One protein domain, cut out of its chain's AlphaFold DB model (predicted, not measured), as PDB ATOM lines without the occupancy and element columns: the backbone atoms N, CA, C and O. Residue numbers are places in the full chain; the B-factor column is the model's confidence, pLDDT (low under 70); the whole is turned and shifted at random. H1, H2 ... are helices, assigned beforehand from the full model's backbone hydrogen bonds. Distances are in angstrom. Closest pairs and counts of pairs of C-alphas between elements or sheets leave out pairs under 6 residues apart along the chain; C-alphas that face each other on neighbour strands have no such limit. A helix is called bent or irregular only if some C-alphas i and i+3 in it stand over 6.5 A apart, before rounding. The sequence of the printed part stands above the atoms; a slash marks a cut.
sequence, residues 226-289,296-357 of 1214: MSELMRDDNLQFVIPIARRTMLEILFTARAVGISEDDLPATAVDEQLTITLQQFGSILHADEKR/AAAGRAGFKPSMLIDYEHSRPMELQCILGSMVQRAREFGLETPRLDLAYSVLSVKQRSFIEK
ATOM      1  N   MET A 226     132.499 138.658 196.423       87.38
ATOM      2  CA  MET A 226     132.949 139.417 197.601       87.38
ATOM      3  C   MET A 226     133.201 138.551 198.843       87.38
ATOM      4  O   MET A 226     134.032 138.909 199.669       87.38
ATOM      5  N   SER A 227     132.510 137.422 198.986       83.19
ATOM      6  CA  SER A 227     132.691 136.494 200.108       83.19
ATOM      7  C   SER A 227     134.053 135.804 200.107       83.19
ATOM      8  O   SER A 227     134.639 135.639 201.171       83.19
ATOM      9  N   GLU A 228     134.568 135.425 198.935       86.62
ATOM     10  CA  GLU A 228     135.882 134.780 198.813       86.62
ATOM     11  C   GLU A 228     137.002 135.794 199.050       86.62
ATOM     12  O   GLU A 228     137.994 135.498 199.715       86.62
ATOM     13  N   LEU A 229     136.805 137.038 198.598       87.00
ATOM     14  CA  LEU A 229     137.734 138.127 198.885       87.00
ATOM     15  C   LEU A 229     137.823 138.425 200.397       87.00
ATOM     16  O   LEU A 229     138.890 138.790 200.879       87.00
ATOM     17  N   MET A 230     136.729 138.244 201.144       86.38
ATOM     18  CA  MET A 230     136.591 138.628 202.561       86.38
ATOM     19  C   MET A 230     136.811 137.485 203.560       86.38
ATOM     20  O   MET A 230     136.416 137.595 204.724       86.38
ATOM     21  N   ARG A 231     137.430 136.382 203.131       82.62
ATOM     22  CA  ARG A 231     137.787 135.275 204.026       82.62
ATOM     23  C   ARG A 231     138.850 135.694 205.040       82.62
ATOM     24  O   ARG A 231     139.767 136.438 204.698       82.62
ATOM     25  N   ASP A 232     138.757 135.165 206.259       76.81
ATOM     26  CA  ASP A 232     139.628 135.541 207.387       76.81
ATOM     27  C   ASP A 232     141.125 135.392 207.085       76.81
ATOM     28  O   ASP A 232     141.927 136.238 207.475       76.81
ATOM     29  N   ASP A 233     141.501 134.344 206.350       80.44
ATOM     30  CA  ASP A 233     142.880 134.077 205.931       80.44
ATOM     31  C   ASP A 233     143.422 135.117 204.933       80.44
ATOM     32  O   ASP A 233     144.633 135.355 204.881       80.44
ATOM     33  N   ASN A 234     142.530 135.780 204.194       84.00
ATOM     34  CA  ASN A 234     142.857 136.763 203.166       84.00
ATOM     35  C   ASN A 234     142.749 138.227 203.644       84.00
ATOM     36  O   ASN A 234     143.347 139.125 203.043       84.00
ATOM     37  N   LEU A 235     142.029 138.498 204.743       82.00
ATOM     38  CA  LEU A 235     141.786 139.865 205.235       82.00
ATOM     39  C   LEU A 235     143.076 140.647 205.520       82.00
ATOM     40  O   LEU A 235     143.140 141.844 205.235       82.00
ATOM     41  N   GLN A 236     144.118 139.975 206.012       77.62
ATOM     42  CA  GLN A 236     145.425 140.590 206.279       77.62
ATOM     43  C   GLN A 236     146.077 141.218 205.032       77.62
ATOM     44  O   GLN A 236     146.868 142.146 205.163       77.62
ATOM     45  N   PHE A 237     145.726 140.751 203.828       81.75
ATOM     46  CA  PHE A 237     146.240 141.276 202.559       81.75
ATOM     47  C   PHE A 237     145.262 142.257 201.912       81.75
ATOM     48  O   PHE A 237     145.660 143.308 201.405       81.75
ATOM     49  N   VAL A 238     143.966 141.939 201.965       83.31
ATOM     50  CA  VAL A 238     142.919 142.736 201.317       83.31
ATOM     51  C   VAL A 238     142.720 144.077 202.012       83.31
ATOM     52  O   VAL A 238     142.611 145.094 201.331       83.31
ATOM     53  N   ILE A 239     142.710 144.116 203.348       84.81
ATOM     54  CA  ILE A 239     142.420 145.349 204.093       84.81
ATOM     55  C   ILE A 239     143.487 146.430 203.875       84.81
ATOM     56  O   ILE A 239     143.104 147.553 203.535       84.81
ATOM     57  N   PRO A 240     144.802 146.149 203.966       74.75
ATOM     58  CA  PRO A 240     145.816 147.161 203.673       74.75
ATOM     59  C   PRO A 240     145.752 147.681 202.233       74.75
ATOM     60  O   PRO A 240     145.883 148.887 202.013       74.75
ATOM     61  N   ILE A 241     145.526 146.801 201.249       86.19
ATOM     62  CA  ILE A 241     145.425 147.193 199.833       86.19
ATOM     63  C   ILE A 241     144.177 148.047 199.602       86.19
ATOM     64  O   ILE A 241     144.274 149.107 198.981       86.19
ATOM     65  N   ALA A 242     143.028 147.632 200.136       84.38
ATOM     66  CA  ALA A 242     141.782 148.377 200.028       84.38
ATOM     67  C   ALA A 242     141.911 149.762 200.676       84.38
ATOM     68  O   ALA A 242     141.605 150.759 200.026       84.38
ATOM     69  N   ARG A 243     142.461 149.846 201.898       86.00
ATOM     70  CA  ARG A 243     142.670 151.121 202.605       86.00
ATOM     71  C   ARG A 243     143.563 152.073 201.815       86.00
ATOM     72  O   ARG A 243     143.201 153.227 201.618       86.00
ATOM     73  N   ARG A 244     144.710 151.596 201.323       81.94
ATOM     74  CA  ARG A 244     145.656 152.428 200.558       81.94
ATOM     75  C   ARG A 244     145.084 152.874 199.209       81.94
ATOM     76  O   ARG A 244     145.290 154.014 198.822       81.94
ATOM     77  N   THR A 245     144.315 152.018 198.534       87.88
ATOM     78  CA  THR A 245     143.628 152.397 197.284       87.88
ATOM     79  C   THR A 245     142.528 153.436 197.548       87.88
ATOM     80  O   THR A 245     142.368 154.376 196.778       87.88
ATOM     81  N   MET A 246     141.794 153.323 198.662       90.12
ATOM     82  CA  MET A 246     140.808 154.334 199.069       90.12
ATOM     83  C   MET A 246     141.450 155.688 199.398       90.12
ATOM     84  O   MET A 246     140.842 156.718 199.125       90.12
ATOM     85  N   LEU A 247     142.674 155.700 199.934       81.81
ATOM     86  CA  LEU A 247     143.423 156.939 200.162       81.81
ATOM     87  C   LEU A 247     143.845 157.612 198.844       81.81
ATOM     88  O   LEU A 247     143.677 158.820 198.733       81.81
ATOM     89  N   GLU A 248     144.274 156.860 197.819       89.62
ATOM     90  CA  GLU A 248     144.526 157.413 196.467       89.62
ATOM     91  C   GLU A 248     143.271 158.116 195.909       89.62
ATOM     92  O   GLU A 248     143.337 159.233 195.390       89.62
ATOM     93  N   ILE A 249     142.098 157.500 196.092       89.19
ATOM     94  CA  ILE A 249     140.807 158.080 195.694       89.19
ATOM     95  C   ILE A 249     140.506 159.352 196.499       89.19
ATOM     96  O   ILE A 249     140.090 160.355 195.921       89.19
ATOM     97  N   LEU A 250     140.718 159.331 197.819       85.06
ATOM     98  CA  LEU A 250     140.466 160.473 198.701       85.06
ATOM     99  C   LEU A 250     141.367 161.667 198.357       85.06
ATOM    100  O   LEU A 250     140.878 162.791 198.271       85.06
ATOM    101  N   PHE A 251     142.658 161.440 198.111       77.69
ATOM    102  CA  PHE A 251     143.586 162.502 197.712       77.69
ATOM    103  C   PHE A 251     143.237 163.078 196.342       77.69
ATOM    104  O   PHE A 251     143.258 164.299 196.169       77.69
ATOM    105  N   THR A 252     142.806 162.232 195.403       82.31
ATOM    106  CA  THR A 252     142.274 162.702 194.118       82.31
ATOM    107  C   THR A 252     141.025 163.564 194.320       82.31
ATOM    108  O   THR A 252     140.922 164.636 193.728       82.31
ATOM    109  N   ALA A 253     140.113 163.165 195.216       84.12
ATOM    110  CA  ALA A 253     138.930 163.953 195.567       84.12
ATOM    111  C   ALA A 253     139.303 165.333 196.145       84.12
ATOM    112  O   ALA A 253     138.704 166.345 195.783       84.12
ATOM    113  N   ARG A 254     140.317 165.389 197.020       82.44
ATOM    114  CA  ARG A 254     140.818 166.645 197.606       82.44
ATOM    115  C   ARG A 254     141.386 167.581 196.546       82.44
ATOM    116  O   ARG A 254     141.079 168.770 196.572       82.44
ATOM    117  N   ALA A 255     142.163 167.055 195.602       76.00
ATOM    118  CA  ALA A 255     142.760 167.856 194.535       76.00
ATOM    119  C   ALA A 255     141.714 168.472 193.592       76.00
ATOM    120  O   ALA A 255     141.862 169.625 193.192       76.00
ATOM    121  N   VAL A 256     140.612 167.762 193.319       76.00
ATOM    122  CA  VAL A 256     139.474 168.300 192.545       76.00
ATOM    123  C   VAL A 256     138.523 169.186 193.374       76.00
ATOM    124  O   VAL A 256     137.445 169.563 192.907       76.00
ATOM    125  N   GLY A 257     138.901 169.506 194.617       75.19
ATOM    126  CA  GLY A 257     138.217 170.471 195.477       75.19
ATOM    127  C   GLY A 257     137.098 169.918 196.365       75.19
ATOM    128  O   GLY A 257     136.304 170.709 196.869       75.19
ATOM    129  N   ILE A 258     137.016 168.601 196.591       80.94
ATOM    130  CA  ILE A 258     136.094 168.025 197.587       80.94
ATOM    131  C   ILE A 258     136.666 168.233 198.991       80.94
ATOM    132  O   ILE A 258     137.729 167.699 199.313       80.94
ATOM    133  N   SER A 259     135.954 168.976 199.838       78.38
ATOM    134  CA  SER A 259     136.425 169.347 201.177       78.38
ATOM    135  C   SER A 259     136.461 168.170 202.166       78.38
ATOM    136  O   SER A 259     135.846 167.121 201.945       78.38
ATOM    137  N   GLU A 260     137.190 168.351 203.274       76.25
ATOM    138  CA  GLU A 260     137.207 167.400 204.398       76.25
ATOM    139  C   GLU A 260     135.815 167.230 205.022       76.25
ATOM    140  O   GLU A 260     135.439 166.112 205.355       76.25
ATOM    141  N   ASP A 261     135.016 168.297 205.094       78.44
ATOM    142  CA  ASP A 261     133.658 168.246 205.645       78.44
ATOM    143  C   ASP A 261     132.701 167.439 204.747       78.44
ATOM    144  O   ASP A 261     131.828 166.718 205.236       78.44
ATOM    145  N   ASP A 262     132.877 167.533 203.426       81.31
ATOM    146  CA  ASP A 262     132.010 166.880 202.440       81.31
ATOM    147  C   ASP A 262     132.324 165.385 202.258       81.31
ATOM    148  O   ASP A 262     131.430 164.572 201.999       81.31
ATOM    149  N   LEU A 263     133.599 165.005 202.384       82.31
ATOM    150  CA  LEU A 263     134.051 163.615 202.322       82.31
ATOM    151  C   LEU A 263     135.154 163.379 203.357       82.31
ATOM    152  O   LEU A 263     136.311 163.380 202.962       82.31
ATOM    153  N   PRO A 264     134.846 163.154 204.643       78.38
ATOM    154  CA  PRO A 264     135.864 163.015 205.688       78.38
ATOM    155  C   PRO A 264     136.826 161.852 205.444       78.38
ATOM    156  O   PRO A 264     136.428 160.822 204.897       78.38
ATOM    157  N   ALA A 265     138.070 161.951 205.912       66.50
ATOM    158  CA  ALA A 265     139.035 160.852 205.855       66.50
ATOM    159  C   ALA A 265     138.536 159.600 206.599       66.50
ATOM    160  O   ALA A 265     138.818 158.474 206.181       66.50
ATOM    161  N   THR A 266     137.695 159.780 207.629       78.69
ATOM    162  CA  THR A 266     137.003 158.678 208.318       78.69
ATOM    163  C   THR A 266     136.116 157.860 207.380       78.69
ATOM    164  O   THR A 266     135.871 156.691 207.664       78.69
ATOM    165  N   ALA A 267     135.688 158.406 206.233       75.69
ATOM    166  CA  ALA A 267     134.897 157.683 205.240       75.69
ATOM    167  C   ALA A 267     135.627 156.447 204.687       75.69
ATOM    168  O   ALA A 267     134.966 155.487 204.293       75.69
ATOM    169  N   VAL A 268     136.968 156.442 204.680       82.00
ATOM    170  CA  VAL A 268     137.773 155.269 204.302       82.00
ATOM    171  C   VAL A 268     137.551 154.135 205.302       82.00
ATOM    172  O   VAL A 268     137.150 153.033 204.923       82.00
ATOM    173  N   ASP A 269     137.747 154.415 206.588       78.62
ATOM    174  CA  ASP A 269     137.621 153.415 207.648       78.62
ATOM    175  C   ASP A 269     136.153 153.014 207.887       78.62
ATOM    176  O   ASP A 269     135.862 151.837 208.117       78.62
ATOM    177  N   GLU A 270     135.203 153.941 207.725       83.00
ATOM    178  CA  GLU A 270     133.763 153.652 207.683       83.00
ATOM    179  C   GLU A 270     133.436 152.658 206.565       83.00
ATOM    180  O   GLU A 270     132.738 151.669 206.796       83.00
ATOM    181  N   GLN A 271     133.946 152.891 205.352       85.75
ATOM    182  CA  GLN A 271     133.653 152.040 204.204       85.75
ATOM    183  C   GLN A 271     134.276 150.648 204.354       85.75
ATOM    184  O   GLN A 271     133.630 149.655 204.000       85.75
ATOM    185  N   LEU A 272     135.488 150.551 204.906       84.00
ATOM    186  CA  LEU A 272     136.109 149.277 205.274       84.00
ATOM    187  C   LEU A 272     135.267 148.537 206.317       84.00
ATOM    188  O   LEU A 272     134.936 147.368 206.118       84.00
ATOM    189  N   THR A 273     134.860 149.231 207.380       80.56
ATOM    190  CA  THR A 273     134.068 148.660 208.478       80.56
ATOM    191  C   THR A 273     132.722 148.143 207.982       80.56
ATOM    192  O   THR A 273     132.376 146.998 208.254       80.56
ATOM    193  N   ILE A 274     131.987 148.936 207.195       81.62
ATOM    194  CA  ILE A 274     130.702 148.526 206.608       81.62
ATOM    195  C   ILE A 274     130.892 147.301 205.709       81.62
ATOM    196  O   ILE A 274     130.097 146.366 205.761       81.62
ATOM    197  N   THR A 275     131.958 147.270 204.907       84.75
ATOM    198  CA  THR A 275     132.218 146.144 203.998       84.75
ATOM    199  C   THR A 275     132.563 144.869 204.771       84.75
ATOM    200  O   THR A 275     132.021 143.808 204.465       84.75
ATOM    201  N   LEU A 276     133.389 144.969 205.816       81.06
ATOM    202  CA  LEU A 276     133.700 143.865 206.730       81.06
ATOM    203  C   LEU A 276     132.451 143.370 207.463       81.06
ATOM    204  O   LEU A 276     132.187 142.171 207.502       81.06
ATOM    205  N   GLN A 277     131.625 144.282 207.972       74.69
ATOM    206  CA  GLN A 277     130.352 143.941 208.605       74.69
ATOM    207  C   GLN A 277     129.371 143.298 207.627       74.69
ATOM    208  O   GLN A 277     128.538 142.506 208.052       74.69
ATOM    209  N   GLN A 278     129.432 143.627 206.337       73.88
ATOM    210  CA  GLN A 278     128.510 143.104 205.332       73.88
ATOM    211  C   GLN A 278     128.969 141.766 204.738       73.88
ATOM    212  O   GLN A 278     128.124 140.906 204.486       73.88
ATOM    213  N   PHE A 279     130.275 141.544 204.570       77.38
ATOM    214  CA  PHE A 279     130.816 140.395 203.829       77.38
ATOM    215  C   PHE A 279     131.862 139.557 204.589       77.38
ATOM    216  O   PHE A 279     132.180 138.466 204.127       77.38
ATOM    217  N   GLY A 280     132.374 140.016 205.735       67.31
ATOM    218  CA  GLY A 280     133.338 139.284 206.569       67.31
ATOM    219  C   GLY A 280     132.721 138.130 207.372       67.31
ATOM    220  O   GLY A 280     131.492 138.011 207.474       67.31
ATOM    221  N   SER A 281     133.587 137.284 207.944       60.97
ATOM    222  CA  SER A 281     133.213 136.061 208.667       60.97
ATOM    223  C   SER A 281     132.412 136.304 209.958       60.97
ATOM    224  O   SER A 281     132.301 137.418 210.474       60.97
ATOM    225  N   ILE A 282     131.871 135.217 210.521       51.91
ATOM    226  CA  ILE A 282     131.092 135.215 211.773       51.91
ATOM    227  C   ILE A 282     131.927 135.701 212.980       51.91
ATOM    228  O   ILE A 282     131.350 136.195 213.945       51.91
ATOM    229  N   LEU A 283     133.264 135.621 212.936       48.72
ATOM    230  CA  LEU A 283     134.144 136.102 214.016       48.72
ATOM    231  C   LEU A 283     134.180 137.636 214.127       48.72
ATOM    232  O   LEU A 283     134.427 138.163 215.209       48.72
ATOM    233  N   HIS A 284     133.877 138.343 213.038       50.28
ATOM    234  CA  HIS A 284     133.823 139.808 212.966       50.28
ATOM    235  C   HIS A 284     132.385 140.349 212.891       50.28
ATOM    236  O   HIS A 284     132.153 141.520 212.593       50.28
ATOM    237  N   ALA A 285     131.403 139.484 213.149       47.81
ATOM    238  CA  ALA A 285     129.991 139.808 213.125       47.81
ATOM    239  C   ALA A 285     129.487 140.306 214.490       47.81
ATOM    240  O   ALA A 285     129.756 139.699 215.524       47.81
ATOM    241  N   ASP A 286     128.691 141.373 214.475       48.44
ATOM    242  CA  ASP A 286     128.013 141.918 215.657       48.44
ATOM    243  C   ASP A 286     126.983 140.919 216.246       48.44
ATOM    244  O   ASP A 286     126.492 140.038 215.531       48.44
ATOM    245  N   GLU A 287     126.593 141.046 217.526       49.59
ATOM    246  CA  GLU A 287     125.715 140.069 218.223       49.59
ATOM    247  C   GLU A 287     124.384 139.792 217.493       49.59
ATOM    248  O   GLU A 287     123.839 138.688 217.573       49.59
ATOM    249  N   LYS A 288     123.894 140.757 216.703       49.75
ATOM    250  CA  LYS A 288     122.674 140.642 215.886       49.75
ATOM    251  C   LYS A 288     122.755 139.597 214.762       49.75
ATOM    252  O   LYS A 288     121.714 139.138 214.301       49.75
ATOM    253  N   ARG A 289     123.957 139.208 214.316       56.53
ATOM    254  CA  ARG A 289     124.179 138.283 213.182       56.53
ATOM    255  C   ARG A 289     124.077 136.801 213.556       56.53
ATOM    256  O   ARG A 289     123.932 135.960 212.676       56.53
ATOM    257  N   ALA A 296     119.261 134.595 203.571       56.50
ATOM    258  CA  ALA A 296     120.029 135.844 203.580       56.50
ATOM    259  C   ALA A 296     121.544 135.586 203.613       56.50
ATOM    260  O   ALA A 296     122.315 136.299 202.961       56.50
ATOM    261  N   ALA A 297     121.979 134.534 204.314       59.19
ATOM    262  CA  ALA A 297     123.377 134.110 204.328       59.19
ATOM    263  C   ALA A 297     123.852 133.659 202.932       59.19
ATOM    264  O   ALA A 297     124.894 134.123 202.462       59.19
ATOM    265  N   ALA A 298     123.056 132.846 202.229       56.31
ATOM    266  CA  ALA A 298     123.349 132.403 200.865       56.31
ATOM    267  C   ALA A 298     123.358 133.564 199.850       56.31
ATOM    268  O   ALA A 298     124.213 133.614 198.966       56.31
ATOM    269  N   GLY A 299     122.446 134.532 199.998       58.19
ATOM    270  CA  GLY A 299     122.384 135.715 199.134       58.19
ATOM    271  C   GLY A 299     123.635 136.603 199.200       58.19
ATOM    272  O   GLY A 299     124.067 137.125 198.172       58.19
ATOM    273  N   ARG A 300     124.255 136.745 200.382       64.56
ATOM    274  CA  ARG A 300     125.507 137.511 200.552       64.56
ATOM    275  C   ARG A 300     126.746 136.731 200.123       64.56
ATOM    276  O   ARG A 300     127.642 137.324 199.530       64.56
ATOM    277  N   ALA A 301     126.767 135.419 200.367       64.50
ATOM    278  CA  ALA A 301     127.855 134.533 199.947       64.50
ATOM    279  C   ALA A 301     128.022 134.460 198.415       64.50
ATOM    280  O   ALA A 301     129.073 134.080 197.923       64.50
ATOM    281  N   GLY A 302     126.997 134.832 197.641       67.88
ATOM    282  CA  GLY A 302     127.051 134.870 196.177       67.88
ATOM    283  C   GLY A 302     127.104 136.272 195.565       67.88
ATOM    284  O   GLY A 302     126.886 136.400 194.359       67.88
ATOM    285  N   PHE A 303     127.310 137.335 196.353       80.31
ATOM    286  CA  PHE A 303     127.208 138.700 195.833       80.31
ATOM    287  C   PHE A 303     128.372 139.051 194.891       80.31
ATOM    288  O   PHE A 303     129.544 139.019 195.276       80.31
ATOM    289  N   LYS A 304     128.021 139.440 193.658       85.56
ATOM    290  CA  LYS A 304     128.957 139.861 192.610       85.56
ATOM    291  C   LYS A 304     128.716 141.325 192.221       85.56
ATOM    292  O   LYS A 304     127.588 141.665 191.852       85.56
ATOM    293  N   PRO A 305     129.746 142.188 192.272       87.06
ATOM    294  CA  PRO A 305     129.660 143.564 191.786       87.06
ATOM    295  C   PRO A 305     129.405 143.644 190.270       87.06
ATOM    296  O   PRO A 305     129.697 142.705 189.528       87.06
ATOM    297  N   SER A 306     128.888 144.778 189.781       86.50
ATOM    298  CA  SER A 306     128.481 144.933 188.372       86.50
ATOM    299  C   SER A 306     129.626 144.738 187.372       86.50
ATOM    300  O   SER A 306     129.407 144.099 186.341       86.50
ATOM    301  N   MET A 307     130.831 145.236 187.678       91.44
ATOM    302  CA  MET A 307     132.017 145.045 186.832       91.44
ATOM    303  C   MET A 307     132.419 143.571 186.730       91.44
ATOM    304  O   MET A 307     132.695 143.100 185.629       91.44
ATOM    305  N   LEU A 308     132.364 142.819 187.836       92.75
ATOM    306  CA  LEU A 308     132.654 141.382 187.839       92.75
ATOM    307  C   LEU A 308     131.651 140.610 186.969       92.75
ATOM    308  O   LEU A 308     132.047 139.762 186.176       92.75
ATOM    309  N   ILE A 309     130.359 140.944 187.046       88.12
ATOM    310  CA  ILE A 309     129.327 140.304 186.210       88.12
ATOM    311  C   ILE A 309     129.588 140.537 184.712       88.12
ATOM    312  O   ILE A 309     129.320 139.661 183.888       88.12
ATOM    313  N   ASP A 310     130.061 141.721 184.326       89.69
ATOM    314  CA  ASP A 310     130.411 142.004 182.930       89.69
ATOM    315  C   ASP A 310     131.684 141.290 182.498       89.69
ATOM    316  O   ASP A 310     131.718 140.736 181.399       89.69
ATOM    317  N   TYR A 311     132.679 141.244 183.382       92.38
ATOM    318  CA  TYR A 311     133.917 140.515 183.167       92.38
ATOM    319  C   TYR A 311     133.658 139.023 182.910       92.38
ATOM    320  O   TYR A 311     134.125 138.479 181.908       92.38
ATOM    321  N   GLU A 312     132.834 138.380 183.745       90.62
ATOM    322  CA  GLU A 312     132.444 136.970 183.594       90.62
ATOM    323  C   GLU A 312     131.687 136.706 182.287       90.62
ATOM    324  O   GLU A 312     131.907 135.691 181.625       90.62
ATOM    325  N   HIS A 313     130.826 137.637 181.872       87.19
ATOM    326  CA  HIS A 313     130.067 137.527 180.626       87.19
ATOM    327  C   HIS A 313     130.809 138.060 179.390       87.19
ATOM    328  O   HIS A 313     130.219 138.108 178.310       87.19
ATOM    329  N   SER A 314     132.084 138.447 179.515       89.19
ATOM    330  CA  SER A 314     132.890 139.019 178.426       89.19
ATOM    331  C   SER A 314     132.253 140.240 177.746       89.19
ATOM    332  O   SER A 314     132.300 140.371 176.521       89.19
ATOM    333  N   ARG A 315     131.635 141.125 178.531       89.06
ATOM    334  CA  ARG A 315     131.012 142.372 178.059       89.06
ATOM    335  C   ARG A 315     131.854 143.585 178.468       89.06
ATOM    336  O   ARG A 315     132.537 143.511 179.489       89.06
ATOM    337  N   PRO A 316     131.780 144.710 177.732       91.75
ATOM    338  CA  PRO A 316     132.403 145.959 178.165       91.75
ATOM    339  C   PRO A 316     131.933 146.383 179.565       91.75
ATOM    340  O   PRO A 316     130.738 146.335 179.870       91.75
ATOM    341  N   MET A 317     132.887 146.784 180.405       93.38
ATOM    342  CA  MET A 317     132.698 147.199 181.797       93.38
ATOM    343  C   MET A 317     132.712 148.728 181.912       93.38
ATOM    344  O   MET A 317     133.284 149.407 181.063       93.38
ATOM    345  N   GLU A 318     132.181 149.272 183.011       92.75
ATOM    346  CA  GLU A 318     132.256 150.702 183.379       92.75
ATOM    347  C   GLU A 318     133.680 151.123 183.829       92.75
ATOM    348  O   GLU A 318     133.860 151.834 184.816       92.75
ATOM    349  N   LEU A 319     134.718 150.657 183.121       94.19
ATOM    350  CA  LEU A 319     136.125 150.833 183.487       94.19
ATOM    351  C   LEU A 319     136.554 152.304 183.438       94.19
ATOM    352  O   LEU A 319     137.211 152.782 184.364       94.19
ATOM    353  N   GLN A 320     136.163 153.026 182.382       92.12
ATOM    354  CA  GLN A 320     136.545 154.428 182.219       92.12
ATOM    355  C   GLN A 320     135.966 155.291 183.341       92.12
ATOM    356  O   GLN A 320     136.713 156.012 183.976       92.12
ATOM    357  N   CYS A 321     134.673 155.204 183.659       91.75
ATOM    358  CA  CYS A 321     134.097 156.070 184.692       91.75
ATOM    359  C   CYS A 321     134.376 155.607 186.131       91.75
ATOM    360  O   CYS A 321     134.339 156.436 187.041       91.75
ATOM    361  N   ILE A 322     134.650 154.319 186.378       94.69
ATOM    362  CA  ILE A 322     134.986 153.827 187.727       94.69
ATOM    363  C   ILE A 322     136.474 153.969 188.042       94.69
ATOM    364  O   ILE A 322     136.781 154.220 189.194       94.69
ATOM    365  N   LEU A 323     137.391 153.836 187.082       94.75
ATOM    366  CA  LEU A 323     138.835 153.968 187.331       94.75
ATOM    367  C   LEU A 323     139.466 155.065 186.471       94.75
ATOM    368  O   LEU A 323     140.108 155.965 187.007       94.75
ATOM    369  N   GLY A 324     139.241 155.029 185.156       91.75
ATOM    370  CA  GLY A 324     139.905 155.922 184.197       91.75
ATOM    371  C   GLY A 324     139.716 157.415 184.489       91.75
ATOM    372  O   GLY A 324     140.685 158.164 184.469       91.75
ATOM    373  N   SER A 325     138.506 157.848 184.846       89.69
ATOM    374  CA  SER A 325     138.181 159.236 185.187       89.69
ATOM    375  C   SER A 325     138.922 159.718 186.433       89.69
ATOM    376  O   SER A 325     139.239 160.903 186.515       89.69
ATOM    377  N   MET A 326     139.198 158.828 187.396       91.50
ATOM    378  CA  MET A 326     139.983 159.165 188.589       91.50
ATOM    379  C   MET A 326     141.463 159.240 188.273       91.50
ATOM    380  O   MET A 326     142.084 160.229 188.636       91.50
ATOM    381  N   VAL A 327     142.001 158.260 187.543       91.31
ATOM    382  CA  VAL A 327     143.400 158.287 187.092       91.31
ATOM    383  C   VAL A 327     143.657 159.541 186.252       91.31
ATOM    384  O   VAL A 327     144.640 160.237 186.463       91.31
ATOM    385  N   GLN A 328     142.745 159.899 185.346       87.75
ATOM    386  CA  GLN A 328     142.862 161.113 184.541       87.75
ATOM    387  C   GLN A 328     142.859 162.383 185.400       87.75
ATOM    388  O   GLN A 328     143.743 163.218 185.239       87.75
ATOM    389  N   ARG A 329     141.903 162.521 186.331       84.81
ATOM    390  CA  ARG A 329     141.859 163.660 187.263       84.81
ATOM    391  C   ARG A 329     143.122 163.730 188.107       84.81
ATOM    392  O   ARG A 329     143.685 164.801 188.256       84.81
ATOM    393  N   ALA A 330     143.593 162.596 188.613       82.62
ATOM    394  CA  ALA A 330     144.831 162.530 189.366       82.62
ATOM    395  C   ALA A 330     145.991 163.099 188.535       82.62
ATOM    396  O   ALA A 330     146.613 164.072 188.954       82.62
ATOM    397  N   ARG A 331     146.166 162.629 187.292       82.12
ATOM    398  CA  ARG A 331     147.182 163.140 186.356       82.12
ATOM    399  C   ARG A 331     147.049 164.638 186.056       82.12
ATOM    400  O   ARG A 331     148.074 165.298 185.923       82.12
ATOM    401  N   GLU A 332     145.834 165.189 185.969       79.69
ATOM    402  CA  GLU A 332     145.611 166.640 185.782       79.69
ATOM    403  C   GLU A 332     146.174 167.475 186.941       79.69
ATOM    404  O   GLU A 332     146.657 168.586 186.724       79.69
ATOM    405  N   PHE A 333     146.157 166.927 188.157       71.38
ATOM    406  CA  PHE A 333     146.742 167.531 189.357       71.38
ATOM    407  C   PHE A 333     148.111 166.951 189.707       71.38
ATOM    408  O   PHE A 333     148.571 167.130 190.830       71.38
ATOM    409  N   GLY A 334     148.717 166.233 188.759       63.34
ATOM    410  CA  GLY A 334     149.979 165.525 188.889       63.34
ATOM    411  C   GLY A 334     149.945 164.260 189.754       63.34
ATOM    412  O   GLY A 334     150.918 163.526 189.682       63.34
ATOM    413  N   LEU A 335     148.879 163.981 190.525       64.00
ATOM    414  CA  LEU A 335     148.729 162.846 191.462       64.00
ATOM    415  C   LEU A 335     149.086 161.511 190.794       64.00
ATOM    416  O   LEU A 335     148.521 161.177 189.747       64.00
ATOM    417  N   GLU A 336     149.997 160.741 191.390       70.62
ATOM    418  CA  GLU A 336     150.143 159.331 191.066       70.62
ATOM    419  C   GLU A 336     149.107 158.508 191.826       70.62
ATOM    420  O   GLU A 336     148.614 158.829 192.910       70.62
ATOM    421  N   THR A 337     148.706 157.418 191.188       82.88
ATOM    422  CA  THR A 337     147.665 156.544 191.711       82.88
ATOM    423  C   THR A 337     148.081 155.103 191.482       82.88
ATOM    424  O   THR A 337     147.400 154.383 190.761       82.88
ATOM    425  N   PRO A 338     149.224 154.652 192.026       81.06
ATOM    426  CA  PRO A 338     149.879 153.423 191.582       81.06
ATOM    427  C   PRO A 338     148.971 152.186 191.642       81.06
ATOM    428  O   PRO A 338     149.086 151.293 190.799       81.06
ATOM    429  N   ARG A 339     148.032 152.116 192.597       92.69
ATOM    430  CA  ARG A 339     147.085 150.993 192.699       92.69
ATOM    431  C   ARG A 339     145.953 151.121 191.689       92.69
ATOM    432  O   ARG A 339     145.581 150.113 191.082       92.69
ATOM    433  N   LEU A 340     145.428 152.327 191.478       92.81
ATOM    434  CA  LEU A 340     144.439 152.573 190.424       92.81
ATOM    435  C   LEU A 340     145.056 152.403 189.026       92.81
ATOM    436  O   LEU A 340     144.424 151.784 188.176       92.81
ATOM    437  N   ASP A 341     146.291 152.862 188.807       89.44
ATOM    438  CA  ASP A 341     147.084 152.700 187.585       89.44
ATOM    439  C   ASP A 341     147.294 151.212 187.278       89.44
ATOM    440  O   ASP A 341     147.038 150.772 186.154       89.44
ATOM    441  N   LEU A 342     147.686 150.406 188.275       93.19
ATOM    442  CA  LEU A 342     147.818 148.954 188.129       93.19
ATOM    443  C   LEU A 342     146.480 148.308 187.752       93.19
ATOM    444  O   LEU A 342     146.396 147.576 186.763       93.19
ATOM    445  N   ALA A 343     145.426 148.580 188.523       93.75
ATOM    446  CA  ALA A 343     144.115 147.985 188.296       93.75
ATOM    447  C   ALA A 343     143.529 148.379 186.931       93.75
ATOM    448  O   ALA A 343     143.022 147.523 186.200       93.75
ATOM    449  N   TYR A 344     143.644 149.656 186.561       95.44
ATOM    450  CA  TYR A 344     143.213 150.178 185.270       95.44
ATOM    451  C   TYR A 344     144.010 149.544 184.130       95.44
ATOM    452  O   TYR A 344     143.414 149.047 183.177       95.44
ATOM    453  N   SER A 345     145.339 149.471 184.248       91.44
ATOM    454  CA  SER A 345     146.207 148.872 183.229       91.44
ATOM    455  C   SER A 345     145.843 147.412 182.970       91.44
ATOM    456  O   SER A 345     145.626 147.031 181.819       91.44
ATOM    457  N   VAL A 346     145.676 146.610 184.027       93.12
ATOM    458  CA  VAL A 346     145.321 145.186 183.910       93.12
ATOM    459  C   VAL A 346     143.932 145.003 183.290       93.12
ATOM    460  O   VAL A 346     143.767 144.220 182.349       93.12
ATOM    461  N   LEU A 347     142.924 145.738 183.770       95.00
ATOM    462  CA  LEU A 347     141.555 145.602 183.268       95.00
ATOM    463  C   LEU A 347     141.373 146.203 181.867       95.00
ATOM    464  O   LEU A 347     140.545 145.697 181.107       95.00
ATOM    465  N   SER A 348     142.159 147.212 181.477       92.69
ATOM    466  CA  SER A 348     142.067 147.864 180.158       92.69
ATOM    467  C   SER A 348     142.352 146.904 179.001       92.69
ATOM    468  O   SER A 348     141.722 146.990 177.946       92.69
ATOM    469  N   VAL A 349     143.238 145.924 179.210       91.62
ATOM    470  CA  VAL A 349     143.540 144.880 178.220       91.62
ATOM    471  C   VAL A 349     142.299 144.025 177.953       91.62
ATOM    472  O   VAL A 349     141.955 143.744 176.803       91.62
ATOM    473  N   LYS A 350     141.592 143.634 179.018       89.69
ATOM    474  CA  LYS A 350     140.352 142.853 178.921       89.69
ATOM    475  C   LYS A 350     139.210 143.687 178.353       89.69
ATOM    476  O   LYS A 350     138.507 143.197 177.474       89.69
ATOM    477  N   GLN A 351     139.095 144.948 178.771       93.19
ATOM    478  CA  GLN A 351     138.140 145.911 178.228       93.19
ATOM    479  C   GLN A 351     138.282 146.029 176.706       93.19
ATOM    480  O   GLN A 351     137.304 145.820 175.993       93.19
ATOM    481  N   ARG A 352     139.500 146.258 176.192       89.81
ATOM    482  CA  ARG A 352     139.764 146.344 174.746       89.81
ATOM    483  C   ARG A 352     139.339 145.071 174.016       89.81
ATOM    484  O   ARG A 352     138.638 145.153 173.014       89.81
ATOM    485  N   SER A 353     139.679 143.901 174.556       88.62
ATOM    486  CA  SER A 353     139.271 142.617 173.971       88.62
ATOM    487  C   SER A 353     137.747 142.433 173.943       88.62
ATOM    488  O   SER A 353     137.205 141.914 172.967       88.62
ATOM    489  N   PHE A 354     137.034 142.846 174.995       91.38
ATOM    490  CA  PHE A 354     135.571 142.774 175.034       91.38
ATOM    491  C   PHE A 354     134.931 143.756 174.054       91.38
ATOM    492  O   PHE A 354     133.971 143.387 173.374       91.38
ATOM    493  N   ILE A 355     135.486 144.961 173.919       86.75
ATOM    494  CA  ILE A 355     135.053 145.932 172.913       86.75
ATOM    495  C   ILE A 355     135.281 145.361 171.519       86.75
ATOM    496  O   ILE A 355     134.317 145.227 170.788       86.75
ATOM    497  N   GLU A 356     136.483 144.904 171.166       81.44
ATOM    498  CA  GLU A 356     136.791 144.324 169.846       81.44
ATOM    499  C   GLU A 356     135.882 143.143 169.471       81.44
ATOM    500  O   GLU A 356     135.424 143.048 168.331       81.44
ATOM    501  N   LYS A 357     135.561 142.263 170.431       76.75
ATOM    502  CA  LYS A 357     134.582 141.181 170.226       76.75
ATOM    503  C   LYS A 357     133.191 141.725 169.902       76.75
ATOM    504  O   LYS A 357     132.511 141.181 169.032       76.75
TER     505      LYS A 357
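Overview. This is residues 226 to 289 and 296 to 357 of the 1214 residues of the protein "Nitric oxide dioxygenase" of Wallemia mellicola (UniProt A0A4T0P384). The helices form a loose, flat frame round a poorly filled middle: the hairpin of H2 and H3 makes one side, and the pair H6 and H7 meets the later half of H2 to make a corner with it. The short helices H1 and H4 sit by the other end of the hairpin, and H5 lies between H4 and H7 along the remaining side. The printed part has 126 residues with seven named helices, H1 to H7 in chain order, and no named strand; the class is all helix. The whole is only just compact, close to loose, with a radius of gyration of the C-alphas of 16.5 A and spans of 46 by 43 by 23 A.

Arrangement. Begin with the hub, H2, residues 232 to 255, which has a kink of 33 degrees near residue 239 and is irregular, with C-alphas 233 and 236 7.0 A apart. H3, residues 266 to 279, forms a helical hairpin with it: they touch, closest at the C-alphas of Met 246 and Val 268, 6.1 A, at a shallow tilt of 34 degrees, only just short of steep, opposite ways. H6, residues 319 to 332, touches residues 249 to 255 of H2, closest at the C-alphas of Thr 252 and Ala 330, 5.4 A, at a steep tilt of 52 degrees. H6 is only just irregular: C-alphas 322 and 325 are 6.8 A apart. H7, residues 338 to 357, touches H2 about perpendicular, at 87 degrees; the C-alphas of Thr 245 and Arg 339 are closest, 5.9 A. H6 and H7 touch at a steep tilt of 45 degrees, opposite ways, closest at the C-alphas of Leu 323 and Tyr 344, 6.1 A. H1, residues 226 to 229, and H4, residues 296 to 301, only just touch, with 3 pairs of C-alphas within 8 A, the closest those of Ser 227 and Ala 301, 5.2 A. H5, residues 306 to 312, touches no helix but is near H7. Each O i to N i+4 pair is within hydrogen-bond range in H3, H4 and H5, against 17 of 20 in H2, 8 of 10 in H6 and 14 of 16 in H7; H1 is too short for such a pair.

Along the chain. Find C-alpha 232 at (139.628, 135.541, 207.387); from there H2 runs 34.9 A to C-alpha 255 at (142.760, 167.856, 194.535). H3 is 19.8 A long and H6 18.6 A. H7 runs 29.0 A to C-alpha 357 at (134.582, 141.181, 170.226), with a kink of 29 degrees near residue 347.

Size, cuts and confidence. The C-alphas of Glu 287 and Glu 356 are the two farthest apart, 49.8 A. Residues 290 to 295 are not printed, and C-alphas 289 and 296 stand 10.7 A apart across this cut, in the link from H3 to H4. Of the links printed whole, none is long. The mean pLDDT of the printed part is 80.8; look for values under 70 at residue 265, residues 280 to 289, 296 to 302 and 334 to 335.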